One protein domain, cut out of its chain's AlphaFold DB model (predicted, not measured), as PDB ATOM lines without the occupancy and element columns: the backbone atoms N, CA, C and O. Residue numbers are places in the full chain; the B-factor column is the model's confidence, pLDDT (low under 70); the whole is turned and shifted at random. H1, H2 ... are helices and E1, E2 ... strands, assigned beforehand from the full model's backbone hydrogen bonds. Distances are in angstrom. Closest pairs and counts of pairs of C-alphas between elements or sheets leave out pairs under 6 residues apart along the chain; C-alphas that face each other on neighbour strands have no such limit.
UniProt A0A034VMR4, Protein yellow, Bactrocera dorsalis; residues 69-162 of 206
ATOM      1  N   PRO A  69     -59.080 -27.155  40.707       90.88
ATOM      2  CA  PRO A  69     -58.388 -27.704  39.559       90.88
ATOM      3  C   PRO A  69     -58.313 -26.636  38.463       90.88
ATOM      4  O   PRO A  69     -59.297 -25.933  38.218       90.88
ATOM      5  N   VAL A  70     -57.147 -26.483  37.835       92.12
ATOM      6  CA  VAL A  70     -56.908 -25.414  36.844       92.12
ATOM      7  C   VAL A  70     -56.652 -25.956  35.449       92.12
ATOM      8  O   VAL A  70     -57.041 -25.309  34.478       92.12
ATOM      9  N   ASP A  71     -56.038 -27.130  35.342       93.75
ATOM     10  CA  ASP A  71     -55.752 -27.757  34.061       93.75
ATOM     11  C   ASP A  71     -55.927 -29.271  34.122       93.75
ATOM     12  O   ASP A  71     -55.806 -29.890  35.187       93.75
ATOM     13  N   VAL A  72     -56.228 -29.844  32.962       94.31
ATOM     14  CA  VAL A  72     -56.405 -31.276  32.748       94.31
ATOM     15  C   VAL A  72     -55.754 -31.641  31.425       94.31
ATOM     16  O   VAL A  72     -55.923 -30.944  30.426       94.31
ATOM     17  N   ASP A  73     -55.029 -32.748  31.413       93.31
ATOM     18  CA  ASP A  73     -54.459 -33.292  30.188       93.31
ATOM     19  C   ASP A  73     -54.576 -34.811  30.202       93.31
ATOM     20  O   ASP A  73     -54.692 -35.422  31.267       93.31
ATOM     21  N   VAL A  74     -54.594 -35.428  29.029       92.00
ATOM     22  CA  VAL A  74     -54.764 -36.874  28.904       92.00
ATOM     23  C   VAL A  74     -53.644 -37.429  28.052       92.00
ATOM     24  O   VAL A  74     -53.517 -37.119  26.869       92.00
ATOM     25  N   GLU A  75     -52.843 -38.290  28.663       89.81
ATOM     26  CA  GLU A  75     -51.922 -39.145  27.934       89.81
ATOM     27  C   GLU A  75     -52.684 -40.371  27.450       89.81
ATOM     28  O   GLU A  75     -53.282 -41.088  28.247       89.81
ATOM     29  N   TYR A  76     -52.660 -40.605  26.143       87.25
ATOM     30  CA  TYR A  76     -53.193 -41.817  25.534       87.25
ATOM     31  C   TYR A  76     -52.026 -42.739  25.209       87.25
ATOM     32  O   TYR A  76     -51.103 -42.340  24.502       87.25
ATOM     33  N   GLY A  77     -52.058 -43.950  25.749       82.44
ATOM     34  CA  GLY A  77     -51.132 -45.011  25.380       82.44
ATOM     35  C   GLY A  77     -51.717 -45.911  24.297       82.44
ATOM     36  O   GLY A  77     -52.853 -45.736  23.847       82.44
ATOM     37  N   ASP A  78     -50.932 -46.915  23.927       77.62
ATOM     38  CA  ASP A  78     -51.414 -48.030  23.121       77.62
ATOM     39  C   ASP A  78     -52.429 -48.875  23.927       77.62
ATOM     40  O   ASP A  78     -52.601 -48.709  25.137       77.62
ATOM     41  N   ASP A  79     -53.161 -49.762  23.251       81.38
ATOM     42  CA  ASP A  79     -54.118 -50.698  23.871       81.38
ATOM     43  C   ASP A  79     -55.308 -50.055  24.616       81.38
ATOM     44  O   ASP A  79     -55.961 -50.684  25.449       81.38
ATOM     45  N   GLY A  80     -55.631 -48.795  24.306       78.69
ATOM     46  CA  GLY A  80     -56.735 -48.070  24.948       78.69
ATOM     47  C   GLY A  80     -56.422 -47.608  26.376       78.69
ATOM     48  O   GLY A  80     -57.312 -47.103  27.070       78.69
ATOM     49  N   TYR A  81     -55.166 -47.746  26.810       84.69
ATOM     50  CA  TYR A  81     -54.685 -47.128  28.034       84.69
ATOM     51  C   TYR A  81     -54.767 -45.605  27.914       84.69
ATOM     52  O   TYR A  81     -54.423 -45.013  26.893       84.69
ATOM     53  N   HIS A  82     -55.198 -44.957  28.986       90.62
ATOM     54  CA  HIS A  82     -55.104 -43.515  29.109       90.62
ATOM     55  C   HIS A  82     -54.802 -43.141  30.553       90.62
ATOM     56  O   HIS A  82     -55.120 -43.892  31.476       90.62
ATOM     57  N   ARG A  83     -54.196 -41.975  30.737       92.62
ATOM     58  CA  ARG A  83     -53.875 -41.404  32.038       92.62
ATOM     59  C   ARG A  83     -54.318 -39.955  32.052       92.62
ATOM     60  O   ARG A  83     -53.787 -39.121  31.322       92.62
ATOM     61  N   THR A  84     -55.292 -39.664  32.902       95.25
ATOM     62  CA  THR A  84     -55.807 -38.308  33.083       95.25
ATOM     63  C   THR A  84     -54.995 -37.591  34.154       95.25
ATOM     64  O   THR A  84     -55.024 -37.986  35.320       95.25
ATOM     65  N   PHE A  85     -54.300 -36.528  33.763       96.00
ATOM     66  CA  PHE A  85     -53.602 -35.599  34.643       96.00
ATOM     67  C   PHE A  85     -54.525 -34.467  35.076       96.00
ATOM     68  O   PHE A  85     -55.319 -33.968  34.283       96.00
ATOM     69  N   LEU A  86     -54.378 -34.023  36.318       95.56
ATOM     70  CA  LEU A  86     -55.089 -32.876  36.866       95.56
ATOM     71  C   LEU A  86     -54.121 -32.007  37.669       95.56
ATOM     72  O   LEU A  86     -53.411 -32.503  38.552       95.56
ATOM     73  N   THR A  87     -54.105 -30.702  37.401       94.81
ATOM     74  CA  THR A  87     -53.350 -29.742  38.212       94.81
ATOM     75  C   THR A  87     -54.252 -29.106  39.257       94.81
ATOM     76  O   THR A  87     -55.344 -28.617  38.965       94.81
ATOM     77  N   ILE A  88     -53.776 -29.090  40.497       92.88
ATOM     78  CA  ILE A  88     -54.422 -28.432  41.632       92.88
ATOM     79  C   ILE A  88     -53.386 -27.463  42.205       92.88
ATOM     80  O   ILE A  88     -52.544 -27.861  43.015       92.88
ATOM     81  N   PRO A  89     -53.346 -26.201  41.756       90.81
ATOM     82  CA  PRO A  89     -52.301 -25.290  42.189       90.81
ATOM     83  C   PRO A  89     -52.456 -24.943  43.673       90.81
ATOM     84  O   PRO A  89     -53.567 -24.828  44.197       90.81
ATOM     85  N   ARG A  90     -51.337 -24.716  44.366       85.31
ATOM     86  CA  ARG A  90     -51.313 -24.339  45.789       85.31
ATOM     87  C   ARG A  90     -51.639 -22.850  45.984       85.31
ATOM     88  O   ARG A  90     -50.849 -22.101  46.549       85.31
ATOM     89  N   LEU A  91     -52.806 -22.411  45.501       79.06
ATOM     90  CA  LEU A  91     -53.309 -21.037  45.687       79.06
ATOM     91  C   LEU A  91     -53.818 -20.793  47.116       79.06
ATOM     92  O   LEU A  91     -53.953 -19.651  47.550       79.06
ATOM     93  N   SER A  92     -54.124 -21.869  47.842       69.19
ATOM     94  CA  SER A  92     -54.544 -21.839  49.237       69.19
ATOM     95  C   SER A  92     -53.947 -23.020  50.012       69.19
ATOM     96  O   SER A  92     -53.429 -23.973  49.429       69.19
ATOM     97  N   HIS A  93     -53.983 -22.937  51.341       71.75
ATOM     98  CA  HIS A  93     -53.523 -24.010  52.221       71.75
ATOM     99  C   HIS A  93     -54.418 -25.254  52.078       71.75
ATOM    100  O   HIS A  93     -55.633 -25.113  51.955       71.75
ATOM    101  N   GLY A  94     -53.829 -26.452  52.162       75.12
ATOM    102  CA  GLY A  94     -54.565 -27.729  52.188       75.12
ATOM    103  C   GLY A  94     -54.379 -28.634  50.965       75.12
ATOM    104  O   GLY A  94     -54.871 -29.758  50.955       75.12
ATOM    105  N   VAL A  95     -53.643 -28.188  49.945       83.88
ATOM    106  CA  VAL A  95     -53.324 -29.005  48.763       83.88
ATOM    107  C   VAL A  95     -52.109 -29.899  49.045       83.88
ATOM    108  O   VAL A  95     -50.973 -29.413  49.101       83.88
ATOM    109  N   LEU A  96     -52.341 -31.209  49.183       84.81
ATOM    110  CA  LEU A  96     -51.294 -32.204  49.465       84.81
ATOM    111  C   LEU A  96     -50.270 -32.301  48.331       84.81
ATOM    112  O   LEU A  96     -49.069 -32.139  48.546       84.81
ATOM    113  N   TYR A  97     -50.759 -32.507  47.114       89.44
ATOM    114  CA  TYR A  97     -49.971 -32.611  45.895       89.44
ATOM    115  C   TYR A  97     -50.632 -31.784  44.804       89.44
ATOM    116  O   TYR A  97     -51.855 -31.728  44.696       89.44
ATOM    117  N   SER A  98     -49.800 -31.091  44.034       91.31
ATOM    118  CA  SER A  98     -50.272 -30.102  43.068       91.31
ATOM    119  C   SER A  98     -50.449 -30.662  41.657       91.31
ATOM    120  O   SER A  98     -51.130 -30.062  40.833       91.31
ATOM    121  N   LEU A  99     -49.856 -31.824  41.394       95.06
ATOM    122  CA  LEU A  99     -50.011 -32.588  40.166       95.06
ATOM    123  C   LEU A  99     -50.517 -33.973  40.549       95.06
ATOM    124  O   LEU A  99     -49.882 -34.667  41.353       95.06
ATOM    125  N   ALA A 100     -51.664 -34.338  39.998       95.19
ATOM    126  CA  ALA A 100     -52.344 -35.582  40.288       95.19
ATOM    127  C   ALA A 100     -52.674 -36.335  39.004       95.19
ATOM    128  O   ALA A 100     -52.779 -35.738  37.931       95.19
ATOM    129  N   VAL A 101     -52.885 -37.637  39.144       96.31
ATOM    130  CA  VAL A 101     -53.499 -38.482  38.121       96.31
ATOM    131  C   VAL A 101     -54.697 -39.211  38.707       96.31
ATOM    132  O   VAL A 101     -54.774 -39.400  39.923       96.31
ATOM    133  N   VAL A 102     -55.634 -39.616  37.854       96.44
ATOM    134  CA  VAL A 102     -56.658 -40.595  38.244       96.44
ATOM    135  C   VAL A 102     -55.963 -41.902  38.624       96.44
ATOM    136  O   VAL A 102     -55.067 -42.352  37.914       96.44
ATOM    137  N   ALA A 103     -56.337 -42.480  39.766       95.06
ATOM    138  CA  ALA A 103     -55.805 -43.764  40.203       95.06
ATOM    139  C   ALA A 103     -56.104 -44.845  39.157       95.06
ATOM    140  O   ALA A 103     -57.211 -44.895  38.626       95.06
ATOM    141  N   ASP A 104     -55.157 -45.752  38.911       92.56
ATOM    142  CA  ASP A 104     -55.330 -46.807  37.902       92.56
ATOM    143  C   ASP A 104     -56.571 -47.682  38.179       92.56
ATOM    144  O   ASP A 104     -57.260 -48.095  37.248       92.56
ATOM    145  N   SER A 105     -56.915 -47.896  39.458       93.62
ATOM    146  CA  SER A 105     -58.137 -48.606  39.878       93.62
ATOM    147  C   SER A 105     -59.433 -47.906  39.462       93.62
ATOM    148  O   SER A 105     -60.470 -48.553  39.338       93.62
ATOM    149  N   ASP A 106     -59.371 -46.593  39.253       95.31
ATOM    150  CA  ASP A 106     -60.507 -45.712  38.997       95.31
ATOM    151  C   ASP A 106     -60.485 -45.162  37.562       95.31
ATOM    152  O   ASP A 106     -61.284 -44.290  37.217       95.31
ATOM    153  N   ASN A 107     -59.616 -45.681  36.690       91.75
ATOM    154  CA  ASN A 107     -59.469 -45.175  35.324       91.75
ATOM    155  C   ASN A 107     -60.725 -45.397  34.457       91.75
ATOM    156  O   ASN A 107     -60.995 -44.650  33.525       91.75
ATOM    157  N   SER A 108     -61.552 -46.394  34.783       91.94
ATOM    158  CA  SER A 108     -62.870 -46.593  34.160       91.94
ATOM    159  C   SER A 108     -64.016 -45.897  34.909       91.94
ATOM    160  O   SER A 108     -65.180 -46.023  34.525       91.94
ATOM    161  N   THR A 109     -63.727 -45.208  36.017       94.69
ATOM    162  CA  THR A 109     -64.742 -44.609  36.886       94.69
ATOM    163  C   THR A 109     -65.149 -43.234  36.374       94.69
ATOM    164  O   THR A 109     -64.361 -42.289  36.333       94.69
ATOM    165  N   LEU A 110     -66.436 -43.098  36.049       94.50
ATOM    166  CA  LEU A 110     -66.994 -41.848  35.537       94.50
ATOM    167  C   LEU A 110     -67.174 -40.783  36.628       94.50
ATOM    168  O   LEU A 110     -66.953 -39.605  36.369       94.50
ATOM    169  N   LEU A 111     -67.626 -41.156  37.829       95.25
ATOM    170  CA  LEU A 111     -68.023 -40.197  38.866       95.25
ATOM    171  C   LEU A 111     -67.059 -40.200  40.050       95.25
ATOM    172  O   LEU A 111     -66.929 -41.204  40.743       95.25
ATOM    173  N   ASN A 112     -66.482 -39.031  40.331       92.69
ATOM    174  CA  ASN A 112     -65.560 -38.776  41.438       92.69
ATOM    175  C   ASN A 112     -64.445 -39.833  41.564       92.69
ATOM    176  O   ASN A 112     -64.288 -40.382  42.662       92.69
ATOM    177  N   PRO A 113     -63.702 -40.144  40.482       95.94
ATOM    178  CA  PRO A 113     -62.570 -41.053  40.586       95.94
ATOM    179  C   PRO A 113     -61.517 -40.486  41.545       95.94
ATOM    180  O   PRO A 113     -61.346 -39.262  41.662       95.94
ATOM    181  N   LEU A 114     -60.833 -41.388  42.243       94.62
ATOM    182  CA  LEU A 114     -59.772 -41.053  43.177       94.62
ATOM    183  C   LEU A 114     -58.572 -40.451  42.443       94.62
ATOM    184  O   LEU A 114     -58.119 -40.972  41.426       94.62
ATOM    185  N   LEU A 115     -58.032 -39.371  42.997       94.56
ATOM    186  CA  LEU A 115     -56.793 -38.759  42.538       94.56
ATOM    187  C   LEU A 115     -55.626 -39.216  43.408       94.56
ATOM    188  O   LEU A 115     -55.770 -39.354  44.622       94.56
ATOM    189  N   VAL A 116     -54.468 -39.420  42.791       94.88
ATOM    190  CA  VAL A 116     -53.216 -39.802  43.457       94.88
ATOM    191  C   VAL A 116     -52.069 -38.902  42.985       94.88
ATOM    192  O   VAL A 116     -52.128 -38.373  41.872       94.88
ATOM    193  N   PRO A 117     -51.037 -38.668  43.819       93.88
ATOM    194  CA  PRO A 117     -49.921 -37.801  43.456       93.88
ATOM    195  C   PRO A 117     -49.128 -38.367  42.284       93.88
ATOM    196  O   PRO A 117     -48.889 -39.570  42.210       93.88
ATOM    197  N   TYR A 118     -48.635 -37.477  41.426       94.06
ATOM    198  CA  TYR A 118     -47.770 -37.853  40.314       94.06
ATOM    199  C   TYR A 118     -46.437 -37.081  40.316       94.06
ATOM    200  O   TYR A 118     -46.452 -35.867  40.558       94.06
ATOM    201  N   PRO A 119     -45.294 -37.729  40.002       91.81
ATOM    202  CA  PRO A 119     -45.119 -39.182  39.822       91.81
ATOM    203  C   PRO A 119     -45.245 -39.989  41.125       91.81
ATOM    204  O   PRO A 119     -45.676 -41.133  41.105       91.81
ATOM    205  N   SER A 120     -44.888 -39.378  42.254       91.50
ATOM    206  CA  SER A 120     -45.062 -39.908  43.610       91.50
ATOM    207  C   SER A 120     -45.180 -38.744  44.596       91.50
ATOM    208  O   SER A 120     -44.943 -37.589  44.231       91.50
ATOM    209  N   TYR A 121     -45.533 -39.016  45.854       90.44
ATOM    210  CA  TYR A 121     -45.680 -37.957  46.858       90.44
ATOM    211  C   TYR A 121     -44.371 -37.257  47.233       90.44
ATOM    212  O   TYR A 121     -44.400 -36.082  47.597       90.44
ATOM    213  N   ASP A 122     -43.223 -37.911  47.072       89.81
ATOM    214  CA  ASP A 122     -41.913 -37.321  47.377       89.81
ATOM    215  C   ASP A 122     -41.632 -36.060  46.553       89.81
ATOM    216  O   ASP A 122     -40.997 -35.115  47.023       89.81
ATOM    217  N   TRP A 123     -42.201 -35.984  45.348       89.44
ATOM    218  CA  TRP A 123     -42.138 -34.796  44.497       89.44
ATOM    219  C   TRP A 123     -42.971 -33.627  45.019       89.44
ATOM    220  O   TRP A 123     -42.820 -32.508  44.537       89.44
ATOM    221  N   HIS A 124     -43.840 -33.852  46.000       86.75
ATOM    222  CA  HIS A 124     -44.743 -32.850  46.568       86.75
ATOM    223  C   HIS A 124     -44.459 -32.563  48.045       86.75
ATOM    224  O   HIS A 124     -44.850 -31.494  48.524       86.75
ATOM    225  N   SER A 125     -43.774 -33.475  48.743       85.31
ATOM    226  CA  SER A 125     -43.606 -33.499  50.203       85.31
ATOM    227  C   SER A 125     -42.835 -32.307  50.768       85.31
ATOM    228  O   SER A 125     -43.103 -31.888  51.891       85.31
ATOM    229  N   SER A 126     -41.926 -31.700  49.995       81.94
ATOM    230  CA  SER A 126     -41.193 -30.514  50.464       81.94
ATOM    231  C   SER A 126     -42.045 -29.241  50.470       81.94
ATOM    232  O   SER A 126     -41.596 -28.200  50.942       81.94
ATOM    233  N   PHE A 127     -43.252 -29.281  49.899       79.00
ATOM    234  CA  PHE A 127     -44.106 -28.106  49.702       79.00
ATOM    235  C   PHE A 127     -43.398 -26.928  48.999       79.00
ATOM    236  O   PHE A 127     -43.794 -25.774  49.143       79.00
ATOM    237  N   GLY A 128     -42.351 -27.218  48.216       73.19
ATOM    238  CA  GLY A 128     -41.537 -26.225  47.516       73.19
ATOM    239  C   GLY A 128     -40.362 -25.658  48.315       73.19
ATOM    240  O   GLY A 128     -39.683 -24.766  47.813       73.19
ATOM    241  N   GLN A 129     -40.082 -26.170  49.518       76.25
ATOM    242  CA  GLN A 129     -38.956 -25.718  50.345       76.25
ATOM    243  C   GLN A 129     -37.594 -26.068  49.734       76.25
ATOM    244  O   GLN A 129     -36.646 -25.301  49.872       76.25
ATOM    245  N   ASN A 130     -37.496 -27.198  49.026       77.75
ATOM    246  CA  ASN A 130     -36.213 -27.716  48.543       77.75
ATOM    247  C   ASN A 130     -35.897 -27.351  47.082       77.75
ATOM    248  O   ASN A 130     -34.910 -27.856  46.546       77.75
ATOM    249  N   CYS A 131     -36.738 -26.542  46.414       75.69
ATOM    250  CA  CYS A 131     -36.639 -26.095  45.003       75.69
ATOM    251  C   CYS A 131     -36.430 -27.188  43.925       75.69
ATOM    252  O   CYS A 131     -36.425 -26.888  42.736       75.69
ATOM    253  N   SER A 132     -36.280 -28.445  44.334       81.62
ATOM    254  CA  SER A 132     -36.041 -29.631  43.507       81.62
ATOM    255  C   SER A 132     -37.311 -30.469  43.355       81.62
ATOM    256  O   SER A 132     -37.325 -31.471  42.651       81.62
ATOM    257  N   SER A 133     -38.379 -30.063  44.041       84.25
ATOM    258  CA  SER A 133     -39.685 -30.710  44.045       84.25
ATOM    259  C   SER A 133     -40.732 -29.782  43.428       84.25
ATOM    260  O   SER A 133     -40.516 -28.578  43.277       84.25
ATOM    261  N   ILE A 134     -41.917 -30.316  43.149       85.62
ATOM    262  CA  ILE A 134     -43.053 -29.553  42.640       85.62
ATOM    263  C   ILE A 134     -43.594 -28.649  43.755       85.62
ATOM    264  O   ILE A 134     -44.193 -29.095  44.739       85.62
ATOM    265  N   THR A 135     -43.393 -27.342  43.593       85.38
ATOM    266  CA  THR A 135     -43.991 -26.328  44.472       85.38
ATOM    267  C   THR A 135     -45.478 -26.168  44.176       85.38
ATOM    268  O   THR A 135     -46.302 -26.225  45.089       85.38
ATOM    269  N   SER A 136     -45.828 -25.978  42.902       88.69
ATOM    270  CA  SER A 136     -47.206 -25.863  42.429       88.69
ATOM    271  C   SER A 136     -47.251 -26.060  40.911       88.69
ATOM    272  O   SER A 136     -46.576 -25.332  40.190       88.69
ATOM    273  N   ALA A 137     -48.067 -26.988  40.422       91.19
ATOM    274  CA  ALA A 137     -48.348 -27.156  39.000       91.19
ATOM    275  C   ALA A 137     -49.583 -26.329  38.619       91.19
ATOM    276  O   ALA A 137     -50.540 -26.255  39.387       91.19
ATOM    277  N   ILE A 138     -49.547 -25.682  37.452       90.69
ATOM    278  CA  ILE A 138     -50.656 -24.859  36.937       90.69
ATOM    279  C   ILE A 138     -51.194 -25.438  35.637       90.69
ATOM    280  O   ILE A 138     -52.401 -25.559  35.487       90.69
ATOM    281  N   ARG A 139     -50.299 -25.808  34.721       91.06
ATOM    282  CA  ARG A 139     -50.623 -26.410  33.433       91.06
ATOM    283  C   ARG A 139     -49.908 -27.739  33.233       91.06
ATOM    284  O   ARG A 139     -48.890 -28.009  33.867       91.06
ATOM    285  N   THR A 140     -50.426 -28.538  32.330       88.38
ATOM    286  CA  THR A 140     -49.822 -29.771  31.846       88.38
ATOM    287  C   THR A 140     -49.821 -29.749  30.330       88.38
ATOM    288  O   THR A 140     -50.635 -29.083  29.699       88.38
ATOM    289  N   PHE A 141     -48.827 -30.410  29.754       88.25
ATOM    290  CA  PHE A 141     -48.771 -30.624  28.321       88.25
ATOM    291  C   PHE A 141     -48.152 -31.989  28.059       88.25
ATOM    292  O   PHE A 141     -46.983 -32.225  28.384       88.25
ATOM    293  N   VAL A 142     -48.938 -32.877  27.471       85.31
ATOM    294  CA  VAL A 142     -48.507 -34.181  26.999       85.31
ATOM    295  C   VAL A 142     -48.121 -34.052  25.530       85.31
ATOM    296  O   VAL A 142     -48.910 -33.663  24.674       85.31
ATOM    297  N   SER A 143     -46.866 -34.380  25.233       78.56
ATOM    298  CA  SER A 143     -46.360 -34.425  23.863       78.56
ATOM    299  C   SER A 143     -46.448 -35.840  23.295       78.56
ATOM    300  O   SER A 143     -46.252 -36.814  24.016       78.56
ATOM    301  N   VAL A 144     -46.618 -35.946  21.976       68.06
ATOM    302  CA  VAL A 144     -46.568 -37.199  21.194       68.06
ATOM    303  C   VAL A 144     -45.273 -38.006  21.356       68.06
ATOM    304  O   VAL A 144     -45.261 -39.189  21.051       68.06
ATOM    305  N   TYR A 145     -44.179 -37.415  21.847       61.44
ATOM    306  CA  TYR A 145     -42.953 -38.170  22.144       61.44
ATOM    307  C   TYR A 145     -42.966 -38.850  23.524       61.44
ATOM    308  O   TYR A 145     -42.108 -39.693  23.786       61.44
ATOM    309  N   ASN A 146     -43.910 -38.495  24.406       57.34
ATOM    310  CA  ASN A 146     -44.015 -39.072  25.749       57.34
ATOM    311  C   ASN A 146     -44.821 -40.381  25.780       57.34
ATOM    312  O   ASN A 146     -44.697 -41.118  26.749       57.34
ATOM    313  N   THR A 147     -45.568 -40.712  24.722       51.12
ATOM    314  CA  THR A 147     -46.350 -41.960  24.612       51.12
ATOM    315  C   THR A 147     -45.499 -43.195  24.279       51.12
ATOM    316  O   THR A 147     -46.004 -44.313  24.266       51.12
ATOM    317  N   ILE A 148     -44.191 -43.024  24.050       38.97
ATOM    318  CA  ILE A 148     -43.219 -44.114  23.883       38.97
ATOM    319  C   ILE A 148     -42.686 -44.495  25.280       38.97
ATOM    320  O   ILE A 148     -42.296 -43.593  26.027       38.97
ATOM    321  N   PRO A 149     -42.586 -45.789  25.654       38.88
ATOM    322  CA  PRO A 149     -42.464 -46.259  27.047       38.88
ATOM    323  C   PRO A 149     -41.117 -45.977  27.753       38.88
ATOM    324  O   PRO A 149     -40.704 -46.737  28.626       38.88
ATOM    325  N   GLN A 150     -40.381 -44.920  27.397       31.89
ATOM    326  CA  GLN A 150     -39.025 -44.670  27.903       31.89
ATOM    327  C   GLN A 150     -38.706 -43.221  28.302       31.89
ATOM    328  O   GLN A 150     -37.533 -42.926  28.552       31.89
ATOM    329  N   ARG A 151     -39.660 -42.274  28.382       35.31
ATOM    330  CA  ARG A 151     -39.250 -40.901  28.749       35.31
ATOM    331  C   ARG A 151     -40.292 -40.002  29.415       35.31
ATOM    332  O   ARG A 151     -40.545 -38.887  28.976       35.31
ATOM    333  N   ILE A 152     -40.773 -40.411  30.584       41.38
ATOM    334  CA  ILE A 152     -41.496 -39.516  31.495       41.38
ATOM    335  C   ILE A 152     -40.490 -38.659  32.286       41.38
ATOM    336  O   ILE A 152     -40.255 -38.876  33.467       41.38
ATOM    337  N   ASN A 153     -39.842 -37.701  31.622       36.31
ATOM    338  CA  ASN A 153     -38.988 -36.696  32.285       36.31
ATOM    339  C   ASN A 153     -39.324 -35.254  31.856       36.31
ATOM    340  O   ASN A 153     -38.646 -34.314  32.261       36.31
ATOM    341  N   HIS A 154     -40.364 -35.064  31.036       39.56
ATOM    342  CA  HIS A 154     -40.673 -33.781  30.395       39.56
ATOM    343  C   HIS A 154     -42.071 -33.230  30.708       39.56
ATOM    344  O   HIS A 154     -42.593 -32.425  29.943       39.56
ATOM    345  N   ILE A 155     -42.662 -33.573  31.858       42.03
ATOM    346  CA  ILE A 155     -43.698 -32.706  32.444       42.03
ATOM    347  C   ILE A 155     -42.939 -31.610  33.198       42.03
ATOM    348  O   ILE A 155     -42.576 -31.751  34.365       42.03
ATOM    349  N   PHE A 156     -42.546 -30.577  32.452       40.75
ATOM    350  CA  PHE A 156     -41.632 -29.548  32.926       40.75
ATOM    351  C   PHE A 156     -42.192 -28.751  34.109       40.75
ATOM    352  O   PHE A 156     -43.347 -28.332  34.148       40.75
ATOM    353  N   ASN A 157     -41.267 -28.520  35.036       37.12
ATOM    354  CA  ASN A 157     -41.272 -27.623  36.179       37.12
ATOM    355  C   ASN A 157     -41.987 -26.288  35.881       37.12
ATOM    356  O   ASN A 157     -41.425 -25.408  35.230       37.12
ATOM    357  N   ILE A 158     -43.220 -26.115  36.367       40.06
ATOM    358  CA  ILE A 158     -43.869 -24.802  36.355       40.06
ATOM    359  C   ILE A 158     -43.359 -24.050  37.572       40.06
ATOM    360  O   ILE A 158     -43.833 -24.212  38.696       40.06
ATOM    361  N   THR A 159     -42.344 -23.230  37.327       39.69
ATOM    362  CA  THR A 159     -41.862 -22.233  38.271       39.69
ATOM    363  C   THR A 159     -43.036 -21.393  38.766       39.69
ATOM    364  O   THR A 159     -43.697 -20.714  37.979       39.69
ATOM    365  N   SER A 160     -43.269 -21.473  40.081       39.06
ATOM    366  CA  SER A 160     -43.727 -20.401  40.970       39.06
ATOM    367  C   SER A 160     -44.042 -19.095  40.238       39.06
ATOM    368  O   SER A 160     -43.116 -18.484  39.719       39.06
ATOM    369  N   LEU A 161     -45.328 -18.725  40.209       39.50
ATOM    370  CA  LEU A 161     -46.001 -17.418  40.048       39.50
ATOM    371  C   LEU A 161     -45.192 -16.116  39.769       39.50
ATOM    372  O   LEU A 161     -45.620 -15.031  40.148       39.50
ATOM    373  N   SER A 162     -44.058 -16.168  39.083       34.62
ATOM    374  CA  SER A 162     -43.173 -15.031  38.794       34.62
ATOM    375  C   SER A 162     -43.327 -14.525  37.357       34.62
ATOM    376  O   SER A 162     -42.806 -13.470  37.018       34.62
TER     377      SER A 162
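Overview. This is residues 69 to 162 of the 206 residues of the protein "Protein yellow" of Bactrocera dorsalis (UniProt A0A034VMR4). With little regular structure, this is a small twisted four-strand sheet, with unnamed residues 126 to 162 passing over one face and short H1 beyond E4. The 94 printed residues include 23 in named elements, mostly strand: E1, E2, E3, E4, H1. The antiparallel sheet, in that order, is a meander, each strand neighbouring the one before. It is compact, radius of gyration of the C-alphas 13.4 A, spanning 39 by 30 by 21 A.

Arrangement. Three antiparallel hairpins have these N and O within hydrogen-bond range: E1, residues 71 to 76, and E2, 82 to 87, N 75 and O 83, 2.9 A; E2 and E3, 99 to 102, N 86 and O 100, 2.8 A; E3 and E4, 115 to 117, N 101 and O 116, 2.9 A. H1, 122 to 125, too short for O i to N i+4 pairs, is only just not on the sheet, with 4 pairs of C-alphas within 10 A.

Along the chain. First to last C-alpha, E1 and E2 each measure 16.6 A. C-alpha 71 is at (-55.752, -27.757, 34.061), C-alpha 125 at (-43.606, -33.499, 50.203).

Size, cuts and confidence. The farthest C-alphas, Asp 79 and Ser 162, are 40.2 A apart. The printed part has no cut. Links E2 to E3 and E3 to E4 are long. Model pLDDT is under 70 at residues 92 and 144 to 162.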